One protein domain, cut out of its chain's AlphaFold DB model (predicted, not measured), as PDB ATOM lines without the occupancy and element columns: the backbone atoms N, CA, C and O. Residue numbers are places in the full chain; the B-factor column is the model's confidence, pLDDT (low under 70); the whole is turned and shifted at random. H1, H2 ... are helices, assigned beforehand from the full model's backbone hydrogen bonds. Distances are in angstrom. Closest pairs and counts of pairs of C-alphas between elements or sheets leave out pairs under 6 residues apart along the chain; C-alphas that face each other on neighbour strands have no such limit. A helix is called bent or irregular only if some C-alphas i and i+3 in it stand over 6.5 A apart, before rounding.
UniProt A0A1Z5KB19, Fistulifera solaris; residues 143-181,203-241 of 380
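This is residues 143 to 181 and 203 to 241 of the 380 residues of a protein of Fistulifera solaris (UniProt A0A1Z5KB19). Two long, straight helices, H1 and H2, stand apart with open space between them, like the two legs of a V whose point is missing. H1 runs toward the cut and H2 runs back from it, and the gap widens from the cut ends toward the first and last printed residues. The printed part has 78 residues with two named helices, H1 then H2, and no named strand; the class is all helix. The whole is extended, with a radius of gyration of the C-alphas of 20.9 A, and flat, spanning 62 by 39 by 9 A.

Find C-alpha 143 at (21.666, -11.958, 26.212); from there H1, residues 143 to 181, runs 56.7 A to C-alpha 181 at (16.041, 40.841, 6.456). Beyond the cut, H2, residues 203 to 239, begins at C-alpha 203 and runs 53.5 A to C-alpha 239 at (1.288, 3.015, 44.603). Neither helix is bent or irregular.

Compare the two helices and you find H1 and H2 apart, with no C-alpha of the one within 8 A of the other. Residues 143 to 181 stand free, and so do residues 203 to 241, of which 203 to 239 belong to H2. Along y, H1 goes from -11.958 at C-alpha 143 to 40.841 at C-alpha 181, while H2 goes from 45.856 at C-alpha 203 to 3.015 at C-alpha 239. In H1 and H2 every O i to N i+4 pair is within hydrogen-bond range.

The two C-alphas farthest apart are those of Gln 143 and Gln 203, 63.2 A. From Gln 143 to Ser 241, the first and last printed C-alphas, it is 35.0 A. The link across the cut, residues 182 to 202, is not printed, and C-alphas 181 and 203 are 17.8 A apart. The mean pLDDT of the printed part is 87.9; look for values under 70 at residues 181 and 239.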
ATOM      1  N   GLN A 143      21.433 -13.084  25.313       94.75
ATOM      2  CA  GLN A 143      21.666 -11.958  26.212       94.75
ATOM      3  C   GLN A 143      22.519 -10.866  25.552       94.75
ATOM      4  O   GLN A 143      22.191  -9.685  25.669       94.75
ATOM      5  N   GLN A 144      23.594 -11.241  24.857       96.12
ATOM      6  CA  GLN A 144      24.451 -10.300  24.133       96.12
ATOM      7  C   GLN A 144      23.703  -9.627  22.981       96.12
ATOM      8  O   GLN A 144      23.817  -8.415  22.807       96.12
ATOM      9  N   GLU A 145      22.901 -10.382  22.230       96.06
ATOM     10  CA  GLU A 145      22.072  -9.847  21.153       96.06
ATOM     11  C   GLU A 145      21.047  -8.844  21.692       96.06
ATOM     12  O   GLU A 145      20.965  -7.719  21.200       96.06
ATOM     13  N   ALA A 146      20.324  -9.202  22.755       94.69
ATOM     14  CA  ALA A 146      19.363  -8.309  23.396       94.69
ATOM     15  C   ALA A 146      20.038  -7.026  23.915       94.69
ATOM     16  O   ALA A 146      19.515  -5.927  23.728       94.69
ATOM     17  N   GLN A 147      21.230  -7.136  24.513       95.81
ATOM     18  CA  GLN A 147      22.012  -5.970  24.936       95.81
ATOM     19  C   GLN A 147      22.432  -5.092  23.750       95.81
ATOM     20  O   GLN A 147      22.319  -3.868  23.830       95.81
ATOM     21  N   ALA A 148      22.872  -5.693  22.643       96.00
ATOM     22  CA  ALA A 148      23.240  -4.968  21.431       96.00
ATOM     23  C   ALA A 148      22.035  -4.245  20.809       96.00
ATOM     24  O   ALA A 148      22.159  -3.087  20.410       96.00
ATOM     25  N   GLN A 149      20.860  -4.881  20.789       95.50
ATOM     26  CA  GLN A 149      19.618  -4.265  20.316       95.50
ATOM     27  C   GLN A 149      19.214  -3.070  21.188       95.50
ATOM     28  O   GLN A 149      18.924  -1.996  20.664       95.50
ATOM     29  N   VAL A 150      19.265  -3.208  22.518       95.56
ATOM     30  CA  VAL A 150      18.979  -2.095  23.440       95.56
ATOM     31  C   VAL A 150      19.965  -0.944  23.234       95.56
ATOM     32  O   VAL A 150      19.554   0.218  23.193       95.56
ATOM     33  N   ALA A 151      21.254  -1.243  23.062       94.38
ATOM     34  CA  ALA A 151      22.267  -0.229  22.780       94.38
ATOM     35  C   ALA A 151      22.007   0.490  21.444       94.38
ATOM     36  O   ALA A 151      22.076   1.718  21.392       94.38
ATOM     37  N   ALA A 152      21.648  -0.249  20.391       96.12
ATOM     38  CA  ALA A 152      21.313   0.311  19.084       96.12
ATOM     39  C   ALA A 152      20.096   1.245  19.161       96.12
ATOM     40  O   ALA A 152      20.185   2.397  18.739       96.12
ATOM     41  N   VAL A 153      19.003   0.797  19.786       94.69
ATOM     42  CA  VAL A 153      17.785   1.603  19.977       94.69
ATOM     43  C   VAL A 153      18.074   2.856  20.809       94.69
ATOM     44  O   VAL A 153      17.584   3.943  20.503       94.69
ATOM     45  N   THR A 154      18.911   2.741  21.842       94.88
ATOM     46  CA  THR A 154      19.303   3.883  22.682       94.88
ATOM     47  C   THR A 154      20.094   4.922  21.883       94.88
ATOM     48  O   THR A 154      19.841   6.124  22.000       94.88
ATOM     49  N   GLU A 155      21.027   4.483  21.036       95.25
ATOM     50  CA  GLU A 155      21.784   5.372  20.150       95.25
ATOM     51  C   GLU A 155      20.904   5.992  19.056       95.25
ATOM     52  O   GLU A 155      21.049   7.177  18.751       95.25
ATOM     53  N   GLU A 156      19.944   5.255  18.497       94.19
ATOM     54  CA  GLU A 156      18.956   5.819  17.569       94.19
ATOM     55  C   GLU A 156      18.099   6.893  18.235       94.19
ATOM     56  O   GLU A 156      17.937   7.981  17.678       94.19
ATOM     57  N   PHE A 157      17.626   6.652  19.458       95.50
ATOM     58  CA  PHE A 157      16.866   7.644  20.212       95.50
ATOM     59  C   PHE A 157      17.703   8.892  20.518       95.50
ATOM     60  O   PHE A 157      17.227  10.026  20.401       95.50
ATOM     61  N   ARG A 158      18.986   8.708  20.851       97.00
ATOM     62  CA  ARG A 158      19.935   9.813  21.025       97.00
ATOM     63  C   ARG A 158      20.097  10.618  19.734       97.00
ATOM     64  O   ARG A 158      19.992  11.844  19.773       97.00
ATOM     65  N   LYS A 159      20.326   9.952  18.598       95.69
ATOM     66  CA  LYS A 159      20.440  10.598  17.278       95.69
ATOM     67  C   LYS A 159      19.166  11.351  16.921       95.69
ATOM     68  O   LYS A 159      19.253  12.500  16.501       95.69
ATOM     69  N   PHE A 160      18.004  10.745  17.144       95.81
ATOM     70  CA  PHE A 160      16.707  11.360  16.891       95.81
ATOM     71  C   PHE A 160      16.508  12.641  17.713       95.81
ATOM     72  O   PHE A 160      16.115  13.672  17.165       95.81
ATOM     73  N   ARG A 161      16.847  12.619  19.012       95.88
ATOM     74  CA  ARG A 161      16.804  13.820  19.863       95.88
ATOM     75  C   ARG A 161      17.704  14.930  19.332       95.88
ATOM     76  O   ARG A 161      17.239  16.059  19.206       95.88
ATOM     77  N   ILE A 162      18.950  14.605  18.984       96.94
ATOM     78  CA  ILE A 162      19.901  15.578  18.426       96.94
ATOM     79  C   ILE A 162      19.382  16.134  17.095       96.94
ATOM     80  O   ILE A 162      19.420  17.340  16.882       96.94
ATOM     81  N   GLN A 163      18.864  15.281  16.206       91.88
ATOM     82  CA  GLN A 163      18.307  15.706  14.920       91.88
ATOM     83  C   GLN A 163      17.098  16.625  15.090       91.88
ATOM     84  O   GLN A 163      16.994  17.625  14.387       91.88
ATOM     85  N   THR A 164      16.212  16.321  16.038       93.94
ATOM     86  CA  THR A 164      15.031  17.146  16.319       93.94
ATOM     87  C   THR A 164      15.436  18.496  16.907       93.94
ATOM     88  O   THR A 164      14.926  19.535  16.489       93.94
ATOM     89  N   GLU A 165      16.402  18.512  17.826       93.00
ATOM     90  CA  GLU A 165      16.949  19.747  18.389       93.00
ATOM     91  C   GLU A 165      17.633  20.603  17.313       93.00
ATOM     92  O   GLU A 165      17.365  21.802  17.218       93.00
ATOM     93  N   LEU A 166      18.432  19.981  16.442       92.62
ATOM     94  CA  LEU A 166      19.092  20.655  15.326       92.62
ATOM     95  C   LEU A 166      18.078  21.207  14.317       92.62
ATOM     96  O   LEU A 166      18.220  22.345  13.875       92.62
ATOM     97  N   ALA A 167      17.034  20.444  13.984       91.62
ATOM     98  CA  ALA A 167      15.967  20.884  13.091       91.62
ATOM     99  C   ALA A 167      15.215  22.091  13.675       91.62
ATOM    100  O   ALA A 167      15.009  23.088  12.979       91.62
ATOM    101  N   MET A 168      14.885  22.059  14.972       90.06
ATOM    102  CA  MET A 168      14.309  23.219  15.655       90.06
ATOM    103  C   MET A 168      15.262  24.416  15.656       90.06
ATOM    104  O   MET A 168      14.827  25.551  15.459       90.06
ATOM    105  N   GLN A 169      16.558  24.193  15.875       93.75
ATOM    106  CA  GLN A 169      17.553  25.260  15.869       93.75
ATOM    107  C   GLN A 169      17.700  25.884  14.477       93.75
ATOM    108  O   GLN A 169      17.740  27.109  14.364       93.75
ATOM    109  N   GLN A 170      17.703  25.070  13.423       89.44
ATOM    110  CA  GLN A 170      17.730  25.535  12.041       89.44
ATOM    111  C   GLN A 170      16.467  26.337  11.707       89.44
ATOM    112  O   GLN A 170      16.570  27.428  11.154       89.44
ATOM    113  N   GLN A 171      15.286  25.869  12.126       88.31
ATOM    114  CA  GLN A 171      14.028  26.599  11.951       88.31
ATOM    115  C   GLN A 171      13.995  27.923  12.739       88.31
ATOM    116  O   GLN A 171      13.443  28.924  12.281       88.31
ATOM    117  N   ARG A 172      14.604  27.968  13.930       87.12
ATOM    118  CA  ARG A 172      14.775  29.219  14.689       87.12
ATOM    119  C   ARG A 172      15.730  30.180  13.985       87.12
ATOM    120  O   ARG A 172      15.439  31.374  13.933       87.12
ATOM    121  N   ALA A 173      16.834  29.681  13.431       86.38
ATOM    122  CA  ALA A 173      17.795  30.489  12.687       86.38
ATOM    123  C   ALA A 173      17.164  31.098  11.424       86.38
ATOM    124  O   ALA A 173      17.264  32.308  11.230       86.38
ATOM    125  N   THR A 174      16.426  30.311  10.633       86.12
ATOM    126  CA  THR A 174      15.732  30.812   9.432       86.12
ATOM    127  C   THR A 174      14.671  31.858   9.775       86.12
ATOM    128  O   THR A 174      14.607  32.903   9.129       86.12
ATOM    129  N   ASN A 175      13.891  31.652  10.842       77.06
ATOM    130  CA  ASN A 175      12.946  32.660  11.336       77.06
ATOM    131  C   ASN A 175      13.649  33.944  11.807       77.06
ATOM    132  O   ASN A 175      13.151  35.049  11.579       77.06
ATOM    133  N   SER A 176      14.810  33.821  12.454       83.88
ATOM    134  CA  SER A 176      15.611  34.974  12.871       83.88
ATOM    135  C   SER A 176      16.180  35.747  11.677       83.88
ATOM    136  O   SER A 176      16.158  36.977  11.682       83.88
ATOM    137  N   GLU A 177      16.675  35.060  10.646       78.62
ATOM    138  CA  GLU A 177      17.157  35.684   9.407       78.62
ATOM    139  C   GLU A 177      16.026  36.369   8.638       78.62
ATOM    140  O   GLU A 177      16.185  37.514   8.216       78.62
ATOM    141  N   ALA A 178      14.856  35.732   8.536       74.06
ATOM    142  CA  ALA A 178      13.671  36.337   7.935       74.06
ATOM    143  C   ALA A 178      13.280  37.644   8.651       74.06
ATOM    144  O   ALA A 178      13.027  38.657   7.998       74.06
ATOM    145  N   ARG A 179      13.320  37.663   9.992       72.56
ATOM    146  CA  ARG A 179      13.089  38.878  10.798       72.56
ATOM    147  C   ARG A 179      14.178  39.939  10.608       72.56
ATOM    148  O   ARG A 179      13.871  41.132  10.565       72.56
ATOM    149  N   ARG A 180      15.442  39.531  10.467       74.12
ATOM    150  CA  ARG A 180      16.568  40.451  10.247       74.12
ATOM    151  C   ARG A 180      16.491  41.112   8.870       74.12
ATOM    152  O   ARG A 180      16.593  42.331   8.792       74.12
ATOM    153  N   ASN A 181      16.203  40.341   7.824       65.00
ATOM    154  CA  ASN A 181      16.041  40.841   6.456       65.00
ATOM    155  C   ASN A 181      14.849  41.802   6.328       65.00
ATOM    156  O   ASN A 181      14.935  42.792   5.606       65.00
ATOM    157  N   GLN A 203      -0.788  47.000  12.614       76.44
ATOM    158  CA  GLN A 203       0.128  45.856  12.556       76.44
ATOM    159  C   GLN A 203       0.783  45.570  13.911       76.44
ATOM    160  O   GLN A 203       0.935  44.410  14.291       76.44
ATOM    161  N   GLN A 204       1.143  46.614  14.657       77.12
ATOM    162  CA  GLN A 204       1.752  46.473  15.976       77.12
ATOM    163  C   GLN A 204       0.749  45.932  17.004       77.12
ATOM    164  O   GLN A 204       1.094  45.039  17.774       77.12
ATOM    165  N   GLN A 205      -0.509  46.384  16.956       78.81
ATOM    166  CA  GLN A 205      -1.592  45.830  17.775       78.81
ATOM    167  C   GLN A 205      -1.878  44.364  17.436       78.81
ATOM    168  O   GLN A 205      -2.026  43.554  18.345       78.81
ATOM    169  N   GLN A 206      -1.892  43.994  16.152       79.94
ATOM    170  CA  GLN A 206      -2.073  42.597  15.742       79.94
ATOM    171  C   GLN A 206      -0.921  41.702  16.214       79.94
ATOM    172  O   GLN A 206      -1.163  40.602  16.705       79.94
ATOM    173  N   GLN A 207       0.329  42.172  16.132       79.69
ATOM    174  CA  GLN A 207       1.472  41.433  16.677       79.69
ATOM    175  C   GLN A 207       1.390  41.296  18.198       79.69
ATOM    176  O   GLN A 207       1.705  40.236  18.733       79.69
ATOM    177  N   GLN A 208       0.946  42.339  18.898       82.56
ATOM    178  CA  GLN A 208       0.809  42.307  20.352       82.56
ATOM    179  C   GLN A 208      -0.287  41.328  20.791       82.56
ATOM    180  O   GLN A 208      -0.056  40.538  21.701       82.56
ATOM    181  N   GLN A 209      -1.408  41.285  20.066       86.88
ATOM    182  CA  GLN A 209      -2.461  40.284  20.262       86.88
ATOM    183  C   GLN A 209      -1.966  38.859  19.989       86.88
ATOM    184  O   GLN A 209      -2.280  37.949  20.748       86.88
ATOM    185  N   GLN A 210      -1.160  38.646  18.945       86.12
ATOM    186  CA  GLN A 210      -0.575  37.327  18.669       86.12
ATOM    187  C   GLN A 210       0.408  36.886  19.760       86.12
ATOM    188  O   GLN A 210       0.418  35.720  20.142       86.12
ATOM    189  N   ILE A 211       1.225  37.806  20.280       86.38
ATOM    190  CA  ILE A 211       2.141  37.511  21.389       86.38
ATOM    191  C   ILE A 211       1.348  37.141  22.645       86.38
ATOM    192  O   ILE A 211       1.695  36.171  23.309       86.38
ATOM    193  N   GLU A 212       0.278  37.873  22.946       88.56
ATOM    194  CA  GLU A 212      -0.588  37.597  24.093       88.56
ATOM    195  C   GLU A 212      -1.303  36.243  23.959       88.56
ATOM    196  O   GLU A 212      -1.335  35.470  24.914       88.56
ATOM    197  N   GLN A 213      -1.778  35.896  22.758       87.88
ATOM    198  CA  GLN A 213      -2.355  34.576  22.473       87.88
ATOM    199  C   GLN A 213      -1.341  33.448  22.685       87.88
ATOM    200  O   GLN A 213      -1.645  32.478  23.375       87.88
ATOM    201  N   LEU A 214      -0.122  33.592  22.158       89.62
ATOM    202  CA  LEU A 214       0.942  32.600  22.343       89.62
ATOM    203  C   LEU A 214       1.372  32.483  23.811       89.62
ATOM    204  O   LEU A 214       1.686  31.390  24.277       89.62
ATOM    205  N   GLN A 215       1.375  33.589  24.561       88.75
ATOM    206  CA  GLN A 215       1.649  33.571  26.000       88.75
ATOM    207  C   GLN A 215       0.543  32.857  26.782       88.75
ATOM    208  O   GLN A 215       0.853  32.063  27.670       88.75
ATOM    209  N   ALA A 216      -0.724  33.093  26.440       89.06
ATOM    210  CA  ALA A 216      -1.857  32.405  27.053       89.06
ATOM    211  C   ALA A 216      -1.838  30.897  26.748       89.06
ATOM    212  O   ALA A 216      -2.070  30.085  27.643       89.06
ATOM    213  N   GLU A 217      -1.501  30.510  25.516       89.44
ATOM    214  CA  GLU A 217      -1.361  29.106  25.123       89.44
ATOM    215  C   GLU A 217      -0.211  28.415  25.870       89.44
ATOM    216  O   GLU A 217      -0.386  27.313  26.389       89.44
ATOM    217  N   LEU A 218       0.937  29.088  26.012       90.62
ATOM    218  CA  LEU A 218       2.072  28.569  26.778       90.62
ATOM    219  C   LEU A 218       1.717  28.373  28.260       90.62
ATOM    220  O   LEU A 218       2.044  27.343  28.846       90.62
ATOM    221  N   GLN A 219       0.993  29.320  28.864       89.31
ATOM    222  CA  GLN A 219       0.505  29.187  30.241       89.31
ATOM    223  C   GLN A 219      -0.493  28.033  30.395       89.31
ATOM    224  O   GLN A 219      -0.481  27.326  31.407       89.31
ATOM    225  N   LEU A 220      -1.348  27.813  29.397       91.81
ATOM    226  CA  LEU A 220      -2.278  26.689  29.396       91.81
ATOM    227  C   LEU A 220      -1.526  25.354  29.313       91.81
ATOM    228  O   LEU A 220      -1.830  24.442  30.077       91.81
ATOM    229  N   GLN A 221      -0.487  25.260  28.482       90.50
ATOM    230  CA  GLN A 221       0.376  24.075  28.436       90.50
ATOM    231  C   GLN A 221       1.128  23.852  29.755       90.50
ATOM    232  O   GLN A 221       1.142  22.735  30.265       90.50
ATOM    233  N   ASP A 222       1.673  24.905  30.370       88.69
ATOM    234  CA  ASP A 222       2.354  24.805  31.667       88.69
ATOM    235  C   ASP A 222       1.412  24.336  32.783       88.69
ATOM    236  O   ASP A 222       1.789  23.524  33.632       88.69
ATOM    237  N   THR A 223       0.175  24.839  32.807       91.38
ATOM    238  CA  THR A 223      -0.832  24.392  33.782       91.38
ATOM    239  C   THR A 223      -1.270  22.954  33.515       91.38
ATOM    240  O   THR A 223      -1.373  22.179  34.465       91.38
ATOM    241  N   GLN A 224      -1.432  22.564  32.249       91.44
ATOM    242  CA  GLN A 224      -1.733  21.189  31.858       91.44
ATOM    243  C   GLN A 224      -0.618  20.222  32.276       91.44
ATOM    244  O   GLN A 224      -0.893  19.165  32.845       91.44
ATOM    245  N   TRP A 225       0.646  20.580  32.048       90.38
ATOM    246  CA  TRP A 225       1.789  19.758  32.446       90.38
ATOM    247  C   TRP A 225       1.938  19.659  33.960       90.38
ATOM    248  O   TRP A 225       2.212  18.571  34.465       90.38
ATOM    249  N   LYS A 226       1.701  20.749  34.698       94.25
ATOM    250  CA  LYS A 226       1.668  20.715  36.170       94.25
ATOM    251  C   LYS A 226       0.576  19.785  36.688       94.25
ATOM    252  O   LYS A 226       0.865  18.933  37.516       94.25
ATOM    253  N   GLN A 227      -0.640  19.879  36.150       91.31
ATOM    254  CA  GLN A 227      -1.738  18.985  36.526       91.31
ATOM    255  C   GLN A 227      -1.412  17.518  36.222       91.31
ATOM    256  O   GLN A 227      -1.618  16.659  37.075       91.31
ATOM    257  N   ALA A 228      -0.862  17.223  35.041       87.12
ATOM    258  CA  ALA A 228      -0.457  15.866  34.677       87.12
ATOM    259  C   ALA A 228       0.634  15.321  35.615       87.12
ATOM    260  O   ALA A 228       0.572  14.168  36.042       87.12
ATOM    261  N   TYR A 229       1.610  16.157  35.974       90.69
ATOM    262  CA  TYR A 229       2.651  15.805  36.933       90.69
ATOM    263  C   TYR A 229       2.080  15.539  38.332       90.69
ATOM    264  O   TYR A 229       2.430  14.535  38.951       90.69
ATOM    265  N   ASP A 230       1.169  16.387  38.812       91.44
ATOM    266  CA  ASP A 230       0.530  16.226  40.121       91.44
ATOM    267  C   ASP A 230      -0.313  14.945  40.190       91.44
ATOM    268  O   ASP A 230      -0.269  14.235  41.198       91.44
ATOM    269  N   VAL A 231      -1.021  14.595  39.107       91.12
ATOM    270  CA  VAL A 231      -1.744  13.317  38.981       91.12
ATOM    271  C   VAL A 231      -0.779  12.139  39.081       91.12
ATOM    272  O   VAL A 231      -0.978  11.258  39.916       91.12
ATOM    273  N   LEU A 232       0.310  12.146  38.307       85.69
ATOM    274  CA  LEU A 232       1.316  11.081  38.353       85.69
ATOM    275  C   LEU A 232       1.974  10.963  39.729       85.69
ATOM    276  O   LEU A 232       2.267   9.861  40.193       85.69
ATOM    277  N   LEU A 233       2.210  12.084  40.406       88.00
ATOM    278  CA  LEU A 233       2.802  12.100  41.738       88.00
ATOM    279  C   LEU A 233       1.825  11.559  42.791       88.00
ATOM    280  O   LEU A 233       2.238  10.808  43.680       88.00
ATOM    281  N   ALA A 234       0.535  11.880  42.669       83.62
ATOM    282  CA  ALA A 234      -0.525  11.315  43.498       83.62
ATOM    283  C   ALA A 234      -0.675   9.802  43.274       83.62
ATOM    284  O   ALA A 234      -0.738   9.053  44.249       83.62
ATOM    285  N   GLU A 235      -0.640   9.340  42.021       81.19
ATOM    286  CA  GLU A 235      -0.630   7.916  41.676       81.19
ATOM    287  C   GLU A 235       0.613   7.215  42.225       81.19
ATOM    288  O   GLU A 235       0.500   6.172  42.860       81.19
ATOM    289  N   ASN A 236       1.803   7.801  42.078       79.50
ATOM    290  CA  ASN A 236       3.041   7.230  42.609       79.50
ATOM    291  C   ASN A 236       3.004   7.118  44.140       79.50
ATOM    292  O   ASN A 236       3.484   6.141  44.711       79.50
ATOM    293  N   LYS A 237       2.411   8.108  44.816       82.06
ATOM    294  CA  LYS A 237       2.202   8.085  46.265       82.06
ATOM    295  C   LYS A 237       1.164   7.039  46.672       82.06
ATOM    296  O   LYS A 237       1.371   6.363  47.677       82.06
ATOM    297  N   ALA A 238       0.091   6.884  45.898       73.56
ATOM    298  CA  ALA A 238      -0.902   5.837  46.099       73.56
ATOM    299  C   ALA A 238      -0.275   4.448  45.918       73.56
ATOM    300  O   ALA A 238      -0.443   3.609  46.787       73.56
ATOM    301  N   LEU A 239       0.535   4.247  44.875       69.75
ATOM    302  CA  LEU A 239       1.288   3.015  44.603       69.75
ATOM    303  C   LEU A 239       2.380   2.707  45.641       69.75
ATOM    304  O   LEU A 239       2.848   1.579  45.737       69.75
ATOM    305  N   LYS A 240       2.807   3.704  46.419       78.25
ATOM    306  CA  LYS A 240       3.758   3.535  47.526       78.25
ATOM    307  C   LYS A 240       3.086   3.274  48.872       78.25
ATOM    308  O   LYS A 240       3.787   2.940  49.826       78.25
ATOM    309  N   SER A 241       1.767   3.441  48.996       76.94
ATOM    310  CA  SER A 241       1.070   3.097  50.235       76.94
ATOM    311  C   SER A 241       0.789   1.591  50.270       76.94
ATOM    312  O   SER A 241       0.319   0.996  49.298       76.94
TER     313      SER A 241